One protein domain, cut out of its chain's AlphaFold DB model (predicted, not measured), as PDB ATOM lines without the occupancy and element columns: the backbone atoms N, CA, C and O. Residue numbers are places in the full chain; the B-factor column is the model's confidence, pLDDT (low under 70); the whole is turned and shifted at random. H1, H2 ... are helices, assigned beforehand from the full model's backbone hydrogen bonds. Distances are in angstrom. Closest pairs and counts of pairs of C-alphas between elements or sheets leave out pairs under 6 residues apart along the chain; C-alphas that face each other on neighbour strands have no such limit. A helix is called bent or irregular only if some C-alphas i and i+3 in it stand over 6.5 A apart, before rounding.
ATOM      1  N   GLN A  39     289.765 307.949 275.528       71.62
ATOM      2  CA  GLN A  39     288.923 308.832 274.714       71.62
ATOM      3  C   GLN A  39     287.435 308.673 275.041       71.62
ATOM      4  O   GLN A  39     286.712 309.658 275.187       71.62
ATOM      5  N   GLU A  40     286.990 307.431 275.211       73.19
ATOM      6  CA  GLU A  40     285.588 307.094 275.443       73.19
ATOM      7  C   GLU A  40     285.011 307.822 276.660       73.19
ATOM      8  O   GLU A  40     283.968 308.463 276.574       73.19
ATOM      9  N   TYR A  41     285.724 307.797 277.790       78.38
ATOM     10  CA  TYR A  41     285.270 308.444 279.021       78.38
ATOM     11  C   TYR A  41     285.148 309.967 278.869       78.38
ATOM     12  O   TYR A  41     284.154 310.558 279.304       78.38
ATOM     13  N   LYS A  42     286.131 310.603 278.217       80.44
ATOM     14  CA  LYS A  42     286.114 312.051 277.960       80.44
ATOM     15  C   LYS A  42     284.916 312.436 277.092       80.44
ATOM     16  O   LYS A  42     284.199 313.374 277.438       80.44
ATOM     17  N   GLU A  43     284.649 311.679 276.030       80.00
ATOM     18  CA  GLU A  43     283.491 311.908 275.161       80.00
ATOM     19  C   GLU A  43     282.169 311.778 275.926       80.00
ATOM     20  O   GLU A  43     281.312 312.660 275.824       80.00
ATOM     21  N   VAL A  44     282.017 310.763 276.787       85.94
ATOM     22  CA  VAL A  44     280.813 310.627 277.628       85.94
ATOM     23  C   VAL A  44     280.579 311.862 278.490       85.94
ATOM     24  O   VAL A  44     279.446 312.346 278.571       85.94
ATOM     25  N   LEU A  45     281.623 312.390 279.132       88.38
ATOM     26  CA  LEU A  45     281.504 313.589 279.961       88.38
ATOM     27  C   LEU A  45     281.098 314.816 279.140       88.38
ATOM     28  O   LEU A  45     280.197 315.554 279.555       88.38
ATOM     29  N   VAL A  46     281.698 315.002 277.962       87.75
ATOM     30  CA  VAL A  46     281.335 316.088 277.042       87.75
ATOM     31  C   VAL A  46     279.862 315.980 276.642       87.75
ATOM     32  O   VAL A  46     279.130 316.970 276.719       87.75
ATOM     33  N   ARG A  47     279.366 314.783 276.304       88.56
ATOM     34  CA  ARG A  47     277.949 314.610 275.931       88.56
ATOM     35  C   ARG A  47     277.003 314.847 277.088       88.56
ATOM     36  O   ARG A  47     275.982 315.506 276.897       88.56
ATOM     37  N   LYS A  48     277.339 314.376 278.291       92.38
ATOM     38  CA  LYS A  48     276.560 314.677 279.501       92.38
ATOM     39  C   LYS A  48     276.451 316.183 279.718       92.38
ATOM     40  O   LYS A  48     275.344 316.686 279.905       92.38
ATOM     41  N   LYS A  49     277.571 316.904 279.621       93.56
ATOM     42  CA  LYS A  49     277.604 318.367 279.731       93.56
ATOM     43  C   LYS A  49     276.729 319.034 278.666       93.56
ATOM     44  O   LYS A  49     275.917 319.894 279.002       93.56
ATOM     45  N   ASN A  50     276.838 318.609 277.408       92.19
ATOM     46  CA  ASN A  50     276.070 319.182 276.300       92.19
ATOM     47  C   ASN A  50     274.564 318.912 276.433       92.19
ATOM     48  O   ASN A  50     273.761 319.810 276.194       92.19
ATOM     49  N   MET A  51     274.165 317.716 276.877       94.12
ATOM     50  CA  MET A  51     272.761 317.393 277.158       94.12
ATOM     51  C   MET A  51     272.183 318.286 278.261       94.12
ATOM     52  O   MET A  51     271.079 318.813 278.116       94.12
ATOM     53  N   TRP A  52     272.936 318.500 279.343       95.69
ATOM     54  CA  TRP A  52     272.532 319.411 280.414       95.69
ATOM     55  C   TRP A  52     272.443 320.862 279.949       95.69
ATOM     56  O   TRP A  52     271.463 321.543 280.247       95.69
ATOM     57  N   SER A  53     273.426 321.323 279.176       94.94
ATOM     58  CA  SER A  53     273.408 322.657 278.576       94.94
ATOM     59  C   SER A  53     272.161 322.855 277.709       94.94
ATOM     60  O   SER A  53     271.403 323.800 277.933       94.94
ATOM     61  N   ALA A  54     271.868 321.907 276.811       93.25
ATOM     62  CA  ALA A  54     270.659 321.924 275.996       93.25
ATOM     63  C   ALA A  54     269.392 321.964 276.864       93.25
ATOM     64  O   ALA A  54     268.491 322.763 276.603       93.25
ATOM     65  N   TYR A  55     269.335 321.178 277.943       92.56
ATOM     66  CA  TYR A  55     268.218 321.250 278.881       92.56
ATOM     67  C   TYR A  55     268.034 322.646 279.465       92.56
ATOM     68  O   TYR A  55     266.917 323.159 279.440       92.56
ATOM     69  N   HIS A  56     269.096 323.289 279.946       92.75
ATOM     70  CA  HIS A  56     268.997 324.629 280.524       92.75
ATOM     71  C   HIS A  56     268.566 325.684 279.499       92.75
ATOM     72  O   HIS A  56     267.721 326.520 279.826       92.75
ATOM     73  N   ILE A  57     269.065 325.597 278.263       93.00
ATOM     74  CA  ILE A  57     268.684 326.484 277.152       93.00
ATOM     75  C   ILE A  57     267.186 326.348 276.838       93.00
ATOM     76  O   ILE A  57     266.463 327.344 276.751       93.00
ATOM     77  N   TYR A  58     266.685 325.115 276.713       89.56
ATOM     78  CA  TYR A  58     265.306 324.852 276.289       89.56
ATOM     79  C   TYR A  58     264.297 324.731 277.441       89.56
ATOM     80  O   TYR A  58     263.091 324.668 277.184       89.56
ATOM     81  N   LYS A  59     264.737 324.777 278.708       89.19
ATOM     82  CA  LYS A  59     263.914 324.549 279.914       89.19
ATOM     83  C   LYS A  59     262.603 325.335 279.912       89.19
ATOM     84  O   LYS A  59     261.541 324.775 280.175       89.19
ATOM     85  N   LYS A  60     262.667 326.635 279.606       89.25
ATOM     86  CA  LYS A  60     261.484 327.518 279.590       89.25
ATOM     87  C   LYS A  60     260.482 327.128 278.501       89.25
ATOM     88  O   LYS A  60     259.281 327.201 278.740       89.25
ATOM     89  N   LYS A  61     260.964 326.714 277.323       89.00
ATOM     90  CA  LYS A  61     260.113 326.284 276.201       89.00
ATOM     91  C   LYS A  61     259.490 324.921 276.492       89.00
ATOM     92  O   LYS A  61     258.285 324.767 276.347       89.00
ATOM     93  N   TRP A  62     260.278 323.972 276.995       87.25
ATOM     94  CA  TRP A  62     259.802 322.630 277.334       87.25
ATOM     95  C   TRP A  62     258.675 322.611 278.363       87.25
ATOM     96  O   TRP A  62     257.718 321.859 278.195       87.25
ATOM     97  N   LYS A  63     258.744 323.464 279.390       83.25
ATOM     98  CA  LYS A  63     257.690 323.554 280.412       83.25
ATOM     99  C   LYS A  63     256.319 323.958 279.858       83.25
ATOM    100  O   LYS A  63     255.317 323.636 280.482       83.25
ATOM    101  N   LYS A  64     256.272 324.645 278.712       88.31
ATOM    102  CA  LYS A  64     255.027 325.111 278.081       88.31
ATOM    103  C   LYS A  64     254.401 324.084 277.132       88.31
ATOM    104  O   LYS A  64     253.284 324.291 276.673       88.31
ATOM    105  N   LEU A  65     255.123 323.019 276.787       88.38
ATOM    106  CA  LEU A  65     254.654 322.018 275.829       88.38
ATOM    107  C   LEU A  65     253.743 320.980 276.493       88.38
ATOM    108  O   LEU A  65     253.817 320.751 277.699       88.38
ATOM    109  N   LYS A  66     252.932 320.298 275.681       87.06
ATOM    110  CA  LYS A  66     252.230 319.072 276.086       87.06
ATOM    111  C   LYS A  66     253.211 317.897 276.117       87.06
ATOM    112  O   LYS A  66     254.229 317.913 275.424       87.06
ATOM    113  N   ASP A  67     252.903 316.847 276.873       83.56
ATOM    114  CA  ASP A  67     253.857 315.753 277.116       83.56
ATOM    115  C   ASP A  67     254.291 315.006 275.850       83.56
ATOM    116  O   ASP A  67     255.462 314.642 275.716       83.56
ATOM    117  N   LYS A  68     253.391 314.853 274.870       84.00
ATOM    118  CA  LYS A  68     253.718 314.270 273.558       84.00
ATOM    119  C   LYS A  68     254.818 315.066 272.842       84.00
ATOM    120  O   LYS A  68     255.784 314.481 272.346       84.00
ATOM    121  N   ASP A  69     254.699 316.391 272.838       86.31
ATOM    122  CA  ASP A  69     255.646 317.287 272.172       86.31
ATOM    123  C   ASP A  69     256.951 317.406 272.960       86.31
ATOM    124  O   ASP A  69     258.027 317.369 272.361       86.31
ATOM    125  N   LYS A  70     256.884 317.440 274.303       86.75
ATOM    126  CA  LYS A  70     258.077 317.339 275.162       86.75
ATOM    127  C   LYS A  70     258.872 316.084 274.834       86.75
ATOM    128  O   LYS A  70     260.083 316.167 274.645       86.75
ATOM    129  N   ARG A  71     258.198 314.931 274.734       85.06
ATOM    130  CA  ARG A  71     258.845 313.647 274.437       85.06
ATOM    131  C   ARG A  71     259.500 313.677 273.066       85.06
ATOM    132  O   ARG A  71     260.670 313.326 272.955       85.06
ATOM    133  N   LYS A  72     258.788 314.151 272.040       86.12
ATOM    134  CA  LYS A  72     259.334 314.287 270.682       86.12
ATOM    135  C   LYS A  72     260.582 315.172 270.665       86.12
ATOM    136  O   LYS A  72     261.599 314.773 270.105       86.12
ATOM    137  N   LEU A  73     260.532 316.323 271.329       86.50
ATOM    138  CA  LEU A  73     261.631 317.286 271.325       86.50
ATOM    139  C   LEU A  73     262.824 316.802 272.170       86.50
ATOM    140  O   LEU A  73     263.968 316.931 271.744       86.50
ATOM    141  N   ALA A  74     262.579 316.157 273.315       86.50
ATOM    142  CA  ALA A  74     263.617 315.486 274.103       86.50
ATOM    143  C   ALA A  74     264.309 314.382 273.289       86.50
ATOM    144  O   ALA A  74     265.536 314.301 273.253       86.50
ATOM    145  N   VAL A  75     263.526 313.576 272.572       86.19
ATOM    146  CA  VAL A  75     264.016 312.529 271.668       86.19
ATOM    147  C   VAL A  75     264.813 313.113 270.498       86.19
ATOM    148  O   VAL A  75     265.769 312.478 270.063       86.19
ATOM    149  N   GLN A  76     264.456 314.284 269.973       87.62
ATOM    150  CA  GLN A  76     265.181 314.933 268.875       87.62
ATOM    151  C   GLN A  76     266.473 315.609 269.332       87.62
ATOM    152  O   GLN A  76     267.458 315.555 268.610       87.62
ATOM    153  N   ILE A  77     266.502 316.218 270.516       90.94
ATOM    154  CA  ILE A  77     267.673 316.972 270.984       90.94
ATOM    155  C   ILE A  77     268.630 316.062 271.753       90.94
ATOM    156  O   ILE A  77     269.783 315.895 271.363       90.94
ATOM    157  N   LEU A  78     268.155 315.436 272.834       90.69
ATOM    158  CA  LEU A  78     269.026 314.709 273.762       90.69
ATOM    159  C   LEU A  78     269.637 313.469 273.113       90.69
ATOM    160  O   LEU A  78     270.824 313.214 273.293       90.69
ATOM    161  N   PHE A  79     268.858 312.723 272.321       87.88
ATOM    162  CA  PHE A  79     269.407 311.548 271.643       87.88
ATOM    163  C   PHE A  79     270.370 311.948 270.542       87.88
ATOM    164  O   PHE A  79     271.384 311.287 270.413       87.88
ATOM    165  N   SER A  80     270.108 313.028 269.800       88.00
ATOM    166  CA  SER A  80     271.056 313.503 268.787       88.00
ATOM    167  C   SER A  80     272.401 313.839 269.421       88.00
ATOM    168  O   SER A  80     273.427 313.392 268.925       88.00
ATOM    169  N   ILE A  81     272.407 314.516 270.574       89.31
ATOM    170  CA  ILE A  81     273.641 314.802 271.324       89.31
ATOM    171  C   ILE A  81     274.306 313.510 271.829       89.31
ATOM    172  O   ILE A  81     275.528 313.370 271.740       89.31
ATOM    173  N   ALA A  82     273.524 312.563 272.354       86.88
ATOM    174  CA  ALA A  82     274.041 311.301 272.882       86.88
ATOM    175  C   ALA A  82     274.642 310.404 271.786       86.88
ATOM    176  O   ALA A  82     275.681 309.791 272.009       86.88
ATOM    177  N   THR A  83     274.017 310.344 270.607       82.38
ATOM    178  CA  THR A  83     274.421 309.462 269.500       82.38
ATOM    179  C   THR A  83     275.314 310.143 268.467       82.38
ATOM    180  O   THR A  83     275.778 309.480 267.543       82.38
ATOM    181  N   TYR A  84     275.560 311.452 268.567       81.88
ATOM    182  CA  TYR A  84     276.413 312.154 267.607       81.88
ATOM    183  C   TYR A  84     277.812 311.517 267.559       81.88
ATOM    184  O   TYR A  84     278.421 311.228 268.588       81.88
ATOM    185  N   GLY A  85     278.324 311.222 266.370       67.06
ATOM    186  CA  GLY A  85     279.632 310.584 266.234       67.06
ATOM    187  C   GLY A  85     279.738 309.175 266.830       67.06
ATOM    188  O   GLY A  85     280.841 308.661 266.852       67.06
ATOM    189  N   ALA A  86     278.648 308.522 267.262       68.56
ATOM    190  CA  ALA A  86     278.629 307.134 267.763       68.56
ATOM    191  C   ALA A  86     279.280 306.101 266.820       68.56
ATOM    192  O   ALA A  86     279.602 304.996 267.235       68.56
ATOM    193  N   GLN A  87     279.446 306.453 265.543       64.06
ATOM    194  CA  GLN A  87     280.153 305.657 264.540       64.06
ATOM    195  C   GLN A  87     281.686 305.750 264.659       64.06
ATOM    196  O   GLN A  87     282.381 304.868 264.173       64.06
ATOM    197  N   ALA A  88     282.215 306.810 265.280       59.16
ATOM    198  CA  ALA A  88     283.644 307.117 265.366       59.16
ATOM    199  C   ALA A  88     284.284 306.761 266.725       59.16
ATOM    200  O   ALA A  88     285.502 306.831 266.859       59.16
ATOM    201  N   TRP A  89     283.493 306.385 267.732       66.50
ATOM    202  CA  TRP A  89     283.972 305.900 269.031       66.50
ATOM    203  C   TRP A  89     283.147 304.682 269.447       66.50
ATOM    204  O   TRP A  89     281.948 304.620 269.174       66.50
ATOM    205  N   GLN A  90     283.780 303.688 270.073       64.06
ATOM    206  CA  GLN A  90     283.083 302.471 270.485       64.06
ATOM    207  C   GLN A  90     282.093 302.789 271.613       64.06
ATOM    208  O   GLN A  90     282.468 303.099 272.743       64.06
ATOM    209  N   LEU A  91     280.797 302.696 271.313       66.56
ATOM    210  CA  LEU A  91     279.739 302.725 272.322       66.56
ATOM    211  C   LEU A  91     279.670 301.372 273.031       66.56
ATOM    212  O   LEU A  91     278.864 300.500 272.708       66.56
ATOM    213  N   LEU A  92     280.542 301.201 274.018       74.25
ATOM    214  CA  LEU A  92     280.456 300.094 274.959       74.25
ATOM    215  C   LEU A  92     279.127 300.159 275.742       74.25
ATOM    216  O   LEU A  92     278.582 301.231 276.019       74.25
ATOM    217  N   LYS A  93     278.602 298.999 276.163       76.94
ATOM    218  CA  LYS A  93     277.325 298.905 276.909       76.94
ATOM    219  C   LYS A  93     277.302 299.778 278.174       76.94
ATOM    220  O   LYS A  93     276.274 300.346 278.541       76.94
ATOM    221  N   ASN A  94     278.445 299.911 278.849       80.38
ATOM    222  CA  ASN A  94     278.593 300.762 280.033       80.38
ATOM    223  C   ASN A  94     278.352 302.252 279.707       80.38
ATOM    224  O   ASN A  94     277.673 302.941 280.470       80.38
ATOM    225  N   ILE A  95     278.846 302.734 278.569       82.06
ATOM    226  CA  ILE A  95     278.693 304.106 278.087       82.06
ATOM    227  C   ILE A  95     277.233 304.387 277.743       82.06
ATOM    228  O   ILE A  95     276.669 305.376 278.221       82.06
ATOM    229  N   SER A  96     276.604 303.497 276.973       83.44
ATOM    230  CA  SER A  96     275.186 303.605 276.616       83.44
ATOM    231  C   SER A  96     274.312 303.720 277.863       83.44
ATOM    232  O   SER A  96     273.469 304.616 277.956       83.44
ATOM    233  N   LYS A  97     274.581 302.892 278.882       87.06
ATOM    234  CA  LYS A  97     273.882 302.937 280.174       87.06
ATOM    235  C   LYS A  97     274.086 304.266 280.905       87.06
ATOM    236  O   LYS A  97     273.134 304.807 281.470       87.06
ATOM    237  N   GLN A  98     275.298 304.821 280.884       88.94
ATOM    238  CA  GLN A  98     275.578 306.122 281.497       88.94
ATOM    239  C   GLN A  98     274.839 307.272 280.801       88.94
ATOM    240  O   GLN A  98     274.259 308.121 281.483       88.94
ATOM    241  N   LEU A  99     274.840 307.301 279.466       90.38
ATOM    242  CA  LEU A  99     274.119 308.311 278.687       90.38
ATOM    243  C   LEU A  99     272.607 308.188 278.896       90.38
ATOM    244  O   LEU A  99     271.941 309.193 279.154       90.38
ATOM    245  N   GLN A 100     272.077 306.963 278.884       90.19
ATOM    246  CA  GLN A 100     270.671 306.699 279.184       90.19
ATOM    247  C   GLN A 100     270.294 307.183 280.588       90.19
ATOM    248  O   GLN A 100     269.237 307.788 280.764       90.19
ATOM    249  N   GLY A 101     271.155 306.963 281.585       90.75
ATOM    250  CA  GLY A 101     270.957 307.471 282.942       90.75
ATOM    251  C   GLY A 101     270.810 308.994 282.971       90.75
ATOM    252  O   GLY A 101     269.889 309.513 283.599       90.75
ATOM    253  N   THR A 102     271.655 309.712 282.225       93.06
ATOM    254  CA  THR A 102     271.560 311.175 282.097       93.06
ATOM    255  C   THR A 102     270.280 311.616 281.385       93.06
ATOM    256  O   THR A 102     269.605 312.519 281.875       93.06
ATOM    257  N   ILE A 103     269.892 310.959 280.289       91.88
ATOM    258  CA  ILE A 103     268.633 311.254 279.582       91.88
ATOM    259  C   ILE A 103     267.431 311.042 280.505       91.88
ATOM    260  O   ILE A 103     266.560 311.906 280.586       91.88
ATOM    261  N   ASN A 104     267.398 309.926 281.235       90.06
ATOM    262  CA  ASN A 104     266.328 309.625 282.183       90.06
ATOM    263  C   ASN A 104     266.261 310.672 283.301       90.06
ATOM    264  O   ASN A 104     265.171 311.065 283.709       90.06
ATOM    265  N   HIS A 105     267.412 311.141 283.782       90.69
ATOM    266  CA  HIS A 105     267.471 312.184 284.799       90.69
ATOM    267  C   HIS A 105     266.916 313.517 284.279       90.69
ATOM    268  O   HIS A 105     266.057 314.119 284.919       90.69
ATOM    269  N   ILE A 106     267.324 313.939 283.078       90.94
ATOM    270  CA  ILE A 106     266.781 315.143 282.433       90.94
ATOM    271  C   ILE A 106     265.268 315.001 282.207       90.94
ATOM    272  O   ILE A 106     264.517 315.935 282.478       90.94
ATOM    273  N   TRP A 107     264.805 313.830 281.762       88.56
ATOM    274  CA  TRP A 107     263.381 313.557 281.563       88.56
ATOM    275  C   TRP A 107     262.570 313.680 282.857       88.56
ATOM    276  O   TRP A 107     261.529 314.335 282.867       88.56
ATOM    277  N   LYS A 108     263.079 313.138 283.969       86.88
ATOM    278  CA  LYS A 108     262.464 313.320 285.291       86.88
ATOM    279  C   LYS A 108     262.378 314.797 285.674       86.88
ATOM    280  O   LYS A 108     261.314 315.251 286.088       86.88
ATOM    281  N   CYS A 109     263.447 315.566 285.458       88.06
ATOM    282  CA  CYS A 109     263.434 317.009 285.714       88.06
ATOM    283  C   CYS A 109     262.395 317.762 284.864       88.06
ATOM    284  O   CYS A 109     261.865 318.777 285.314       88.06
ATOM    285  N   LEU A 110     262.102 317.293 283.647       86.00
ATOM    286  CA  LEU A 110     261.098 317.907 282.770       86.00
ATOM    287  C   LEU A 110     259.661 317.632 283.204       86.00
ATOM    288  O   LEU A 110     258.797 318.487 283.008       86.00
ATOM    289  N   ASN A 111     259.428 316.472 283.810       83.38
ATOM    290  CA  ASN A 111     258.110 316.037 284.261       83.38
ATOM    291  C   ASN A 111     257.904 316.250 285.765       83.38
ATOM    292  O   ASN A 111     257.062 315.591 286.359       83.38
ATOM    293  N   ASN A 112     258.679 317.139 286.401       79.88
ATOM    294  CA  ASN A 112     258.596 317.416 287.842       79.88
ATOM    295  C   ASN A 112     258.657 316.143 288.716       79.88
ATOM    296  O   ASN A 112     257.970 316.051 289.727       79.88
ATOM    297  N   ASN A 113     259.487 315.170 288.331       69.44
ATOM    298  CA  ASN A 113     259.632 313.865 288.988       69.44
ATOM    299  C   ASN A 113     258.383 312.968 288.973       69.44
ATOM    300  O   ASN A 113     258.324 312.024 289.759       69.44
ATOM    301  N   ASP A 114     257.432 313.197 288.065       66.19
ATOM    302  CA  ASP A 114     256.286 312.304 287.906       66.19
ATOM    303  C   ASP A 114     256.738 310.879 287.526       66.19
ATOM    304  O   ASP A 114     257.296 310.620 286.446       66.19
ATOM    305  N   ILE A 115     256.505 309.958 288.463       60.38
ATOM    306  CA  ILE A 115     256.886 308.544 288.409       60.38
ATOM    307  C   ILE A 115     256.077 307.812 287.328       60.38
ATOM    308  O   ILE A 115     256.569 306.838 286.754       60.38
ATOM    309  N   ASN A 116     254.888 308.322 286.988       57.03
ATOM    310  CA  ASN A 116     253.989 307.730 285.999       57.03
ATOM    311  C   ASN A 116     254.345 308.115 284.555       57.03
ATOM    312  O   ASN A 116     253.762 307.584 283.606       57.03
ATOM    313  N   SER A 117     255.310 309.021 284.352       61.38
ATOM    314  CA  SER A 117     255.702 309.416 283.002       61.38
ATOM    315  C   SER A 117     256.340 308.247 282.241       61.38
ATOM    316  O   SER A 117     257.313 307.630 282.679       61.38
ATOM    317  N   SER A 118     255.785 307.935 281.063       62.72
ATOM    318  CA  SER A 118     256.285 306.849 280.209       62.72
ATOM    319  C   SER A 118     257.800 306.963 279.971       62.72
ATOM    320  O   SER A 118     258.322 308.045 279.673       62.72
ATOM    321  N   LYS A 119     258.521 305.837 280.082       67.69
ATOM    322  CA  LYS A 119     259.971 305.784 279.832       67.69
ATOM    323  C   LYS A 119     260.277 306.220 278.390       67.69
ATOM    324  O   LYS A 119     259.543 305.890 277.451       67.69
ATOM    325  N   LEU A 120     261.359 306.976 278.190       72.81
ATOM    326  CA  LEU A 120     261.890 307.207 276.841       72.81
ATOM    327  C   LEU A 120     262.491 305.913 276.278       72.81
ATOM    328  O   LEU A 120     262.872 305.022 277.033       72.81
ATOM    329  N   SER A 121     262.566 305.834 274.947       74.88
ATOM    330  CA  SER A 121     263.252 304.751 274.227       74.88
ATOM    331  C   SER A 121     264.700 304.588 274.697       74.88
ATOM    332  O   SER A 121     265.299 305.570 275.137       74.88
ATOM    333  N   SER A 122     265.291 303.401 274.547       77.69
ATOM    334  CA  SER A 122     266.714 303.233 274.847       77.69
ATOM    335  C   SER A 122     267.581 303.946 273.803       77.69
ATOM    336  O   SER A 122     267.247 303.994 272.614       77.69
ATOM    337  N   VAL A 123     268.709 304.507 274.235       70.62
ATOM    338  CA  VAL A 123     269.768 305.020 273.352       70.62
ATOM    339  C   VAL A 123     270.268 303.903 272.437       70.62
ATOM    340  O   VAL A 123     270.453 304.131 271.244       70.62
ATOM    341  N   GLU A 124     270.391 302.684 272.964       69.38
ATOM    342  CA  GLU A 124     270.811 301.502 272.205       69.38
ATOM    343  C   GLU A 124     269.828 301.176 271.070       69.38
ATOM    344  O   GLU A 124     270.257 300.964 269.937       69.38
ATOM    345  N   ASP A 125     268.515 301.255 271.324       74.69
ATOM    346  CA  ASP A 125     267.479 301.008 270.308       74.69
ATOM    347  C   ASP A 125     267.568 301.996 269.142       74.69
ATOM    348  O   ASP A 125     267.245 301.663 268.002       74.69
ATOM    349  N   LYS A 126     267.976 303.239 269.421       71.06
ATOM    350  CA  LYS A 126     268.180 304.246 268.380       71.06
ATOM    351  C   LYS A 126     269.449 303.995 267.585       71.06
ATOM    352  O   LYS A 126     269.412 304.148 266.371       71.06
ATOM    353  N   ILE A 127     270.534 303.610 268.251       65.56
ATOM    354  CA  ILE A 127     271.811 303.299 267.600       65.56
ATOM    355  C   ILE A 127     271.655 302.085 266.680       65.56
ATOM    356  O   ILE A 127     272.105 302.126 265.541       65.56
ATOM    357  N   LEU A 128     270.959 301.036 267.128       61.94
ATOM    358  CA  LEU A 128     270.703 299.828 266.333       61.94
ATOM    359  C   LEU A 128     269.878 300.098 265.068       61.94
ATOM    360  O   LEU A 128     269.989 299.353 264.096       61.94
ATOM    361  N   LYS A 129     269.071 301.163 265.080       65.38
ATOM    362  CA  LYS A 129     268.279 301.629 263.934       65.38
ATOM    363  C   LYS A 129     269.041 302.590 263.020       65.38
ATOM    364  O   LYS A 129     268.511 302.939 261.967       65.38
ATOM    365  N   LEU A 130     270.243 303.039 263.394       59.91
ATOM    366  CA  LEU A 130     271.070 303.837 262.493       59.91
ATOM    367  C   LEU A 130     271.545 302.947 261.337       59.91
ATOM    368  O   LEU A 130     271.964 301.809 261.571       59.91
ATOM    369  N   PRO A 131     271.489 303.436 260.089       55.97
ATOM    370  CA  PRO A 131     271.944 302.656 258.954       55.97
ATOM    371  C   PRO A 131     273.442 302.378 259.118       55.97
ATOM    372  O   PRO A 131     274.259 303.294 259.206       55.97
ATOM    373  N   LYS A 132     273.801 301.091 259.189       54.56
ATOM    374  CA  LYS A 132     275.176 300.642 259.455       54.56
ATOM    375  C   LYS A 132     276.156 300.972 258.315       54.56
ATOM    376  O   LYS A 132     277.354 300.956 258.549       54.56
ATOM    377  N   ASN A 133     275.645 301.340 257.132       44.06
ATOM    378  CA  ASN A 133     276.405 301.566 255.897       44.06
ATOM    379  C   ASN A 133     276.036 302.893 255.201       44.06
ATOM    380  O   ASN A 133     275.612 302.884 254.048       44.06
ATOM    381  N   VAL A 134     276.176 304.041 255.868       41.78
ATOM    382  CA  VAL A 134     276.144 305.336 255.161       41.78
ATOM    383  C   VAL A 134     277.545 305.940 255.210       41.78
ATOM    384  O   VAL A 134     278.020 306.226 256.313       41.78
ATOM    385  N   PRO A 135     278.234 306.118 254.064       35.56
ATOM    386  CA  PRO A 135     279.489 306.856 254.036       35.56
ATOM    387  C   PRO A 135     279.249 308.262 254.598       35.56
ATOM    388  O   PRO A 135     278.199 308.856 254.370       35.56
ATOM    389  N   ILE A 136     280.225 308.775 255.346       41.50
ATOM    390  CA  ILE A 136     280.213 309.938 256.266       41.50
ATOM    391  C   ILE A 136     279.692 311.278 255.664       41.50
ATOM    392  O   ILE A 136     279.621 312.299 256.340       41.50
ATOM    393  N   GLN A 137     279.238 311.307 254.414       34.34
ATOM    394  CA  GLN A 137     278.942 312.509 253.639       34.34
ATOM    395  C   GLN A 137     277.649 313.275 254.003       34.34
ATOM    396  O   GLN A 137     277.454 314.365 253.474       34.34
ATOM    397  N   ILE A 138     276.767 312.801 254.895       35.69
ATOM    398  CA  ILE A 138     275.417 313.414 255.038       35.69
ATOM    399  C   ILE A 138     275.212 314.260 256.317       35.69
ATOM    400  O   ILE A 138     274.204 314.953 256.452       35.69
ATOM    401  N   LEU A 139     276.172 314.338 257.245       37.44
ATOM    402  CA  LEU A 139     275.968 315.083 258.506       37.44
ATOM    403  C   LEU A 139     276.193 316.608 258.438       37.44
ATOM    404  O   LEU A 139     276.042 317.285 259.452       37.44
ATOM    405  N   HIS A 140     276.459 317.183 257.262       35.12
ATOM    406  CA  HIS A 140     276.623 318.638 257.107       35.12
ATOM    407  C   HIS A 140     275.309 319.444 257.126       35.12
ATOM    408  O   HIS A 140     275.351 320.670 257.105       35.12
ATOM    409  N   LYS A 141     274.134 318.796 257.175       30.28
ATOM    410  CA  LYS A 141     272.833 319.486 257.039       30.28
ATOM    411  C   LYS A 141     272.100 319.843 258.340       30.28
ATOM    412  O   LYS A 141     271.015 320.403 258.255       30.28
ATOM    413  N   PHE A 142     272.651 319.553 259.521       33.25
ATOM    414  CA  PHE A 142     271.929 319.757 260.794       33.25
ATOM    415  C   PHE A 142     272.705 320.475 261.911       33.25
ATOM    416  O   PHE A 142     272.252 320.479 263.051       33.25
ATOM    417  N   CYS A 143     273.835 321.118 261.609       31.30
ATOM    418  CA  CYS A 143     274.464 322.072 262.528       31.30
ATOM    419  C   CYS A 143     274.306 323.496 261.983       31.30
ATOM    420  O   CYS A 143     275.156 323.972 261.234       31.30
ATOM    421  N   LEU A 144     273.200 324.132 262.367       32.25
ATOM    422  CA  LEU A 144     273.044 325.582 262.492       32.25
ATOM    423  C   LEU A 144     272.523 325.862 263.903       32.25
ATOM    424  O   LEU A 144     271.626 325.103 264.344       32.25
TER     425      LEU A 144
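This is residues 39 to 144 of the 144 residues of an uncharacterized protein of Strongyloides venezuelensis (UniProt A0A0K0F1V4). Three long helices, H1, H2 and H3, make an up-and-down bundle, each running against the one before it. The short H4 packs across H2 and H3, and the last stretch, with H5, goes off beyond the bundle and touches no helix. The printed part has 106 residues with five named helices, H1 to H5 in chain order, and no named strand; the class is all helix. The whole is compact, with a radius of gyration of the C-alphas of 14.1 A and spans of 39 by 30 by 23 A.

Find C-alpha 39 at (288.923, 308.832, 274.714); from there H1, residues 39 to 62, runs 32.3 A to C-alpha 62 at (259.802, 322.630, 277.334). It has a kink of 37 degrees near residue 56 and is irregular, with C-alphas 57 and 60 7.7 A apart. H2 is residues 67 to 83, 22.8 A, and H3 is residues 93 to 110, 25.7 A. H4 is residues 123 to 128, 8.8 A. H5, residues 136 to 141, 12.1 A, is irregular, with C-alphas 137 and 140 7.4 A apart; it ends with C-alpha 141 at (272.833, 319.486, 257.039).

Begin at Met 51 of H1: its C-alpha is 5.7 A from that of Leu 78, the closest pair with H2, in a hairpin at a shallow tilt of 25 degrees. H1 touches H3 the same way at 16 degrees, closest at the C-alphas of Lys 48 and Thr 102, 6.6 A. H3 touches H2 with residues 99 to 107 alone, a hairpin at 32 degrees, only just shallow; the C-alphas of Ala 82 and Leu 99 are closest, 6.5 A. At Val 123, H4 touches H3, its C-alpha 6.1 A from that of Gln 100, and H2, 6.8 A from that of Phe 79. Every O i to N i+4 pair is within hydrogen-bond range in H3 and H4, against 18 of 20 in H1, 11 of 13 in H2 and 0 of 2 in H5, where 0 of 3 O i to N i+3 pairs are.

Look to Asp 114 and Pro 135 for the C-alphas farthest apart, 41.4 A. The printed part has no cut, and the link from H3 to H4 is long, 12 residues. Confidence is under 70 at residues 85 to 91, 113 to 119, 124 and 127 to 144.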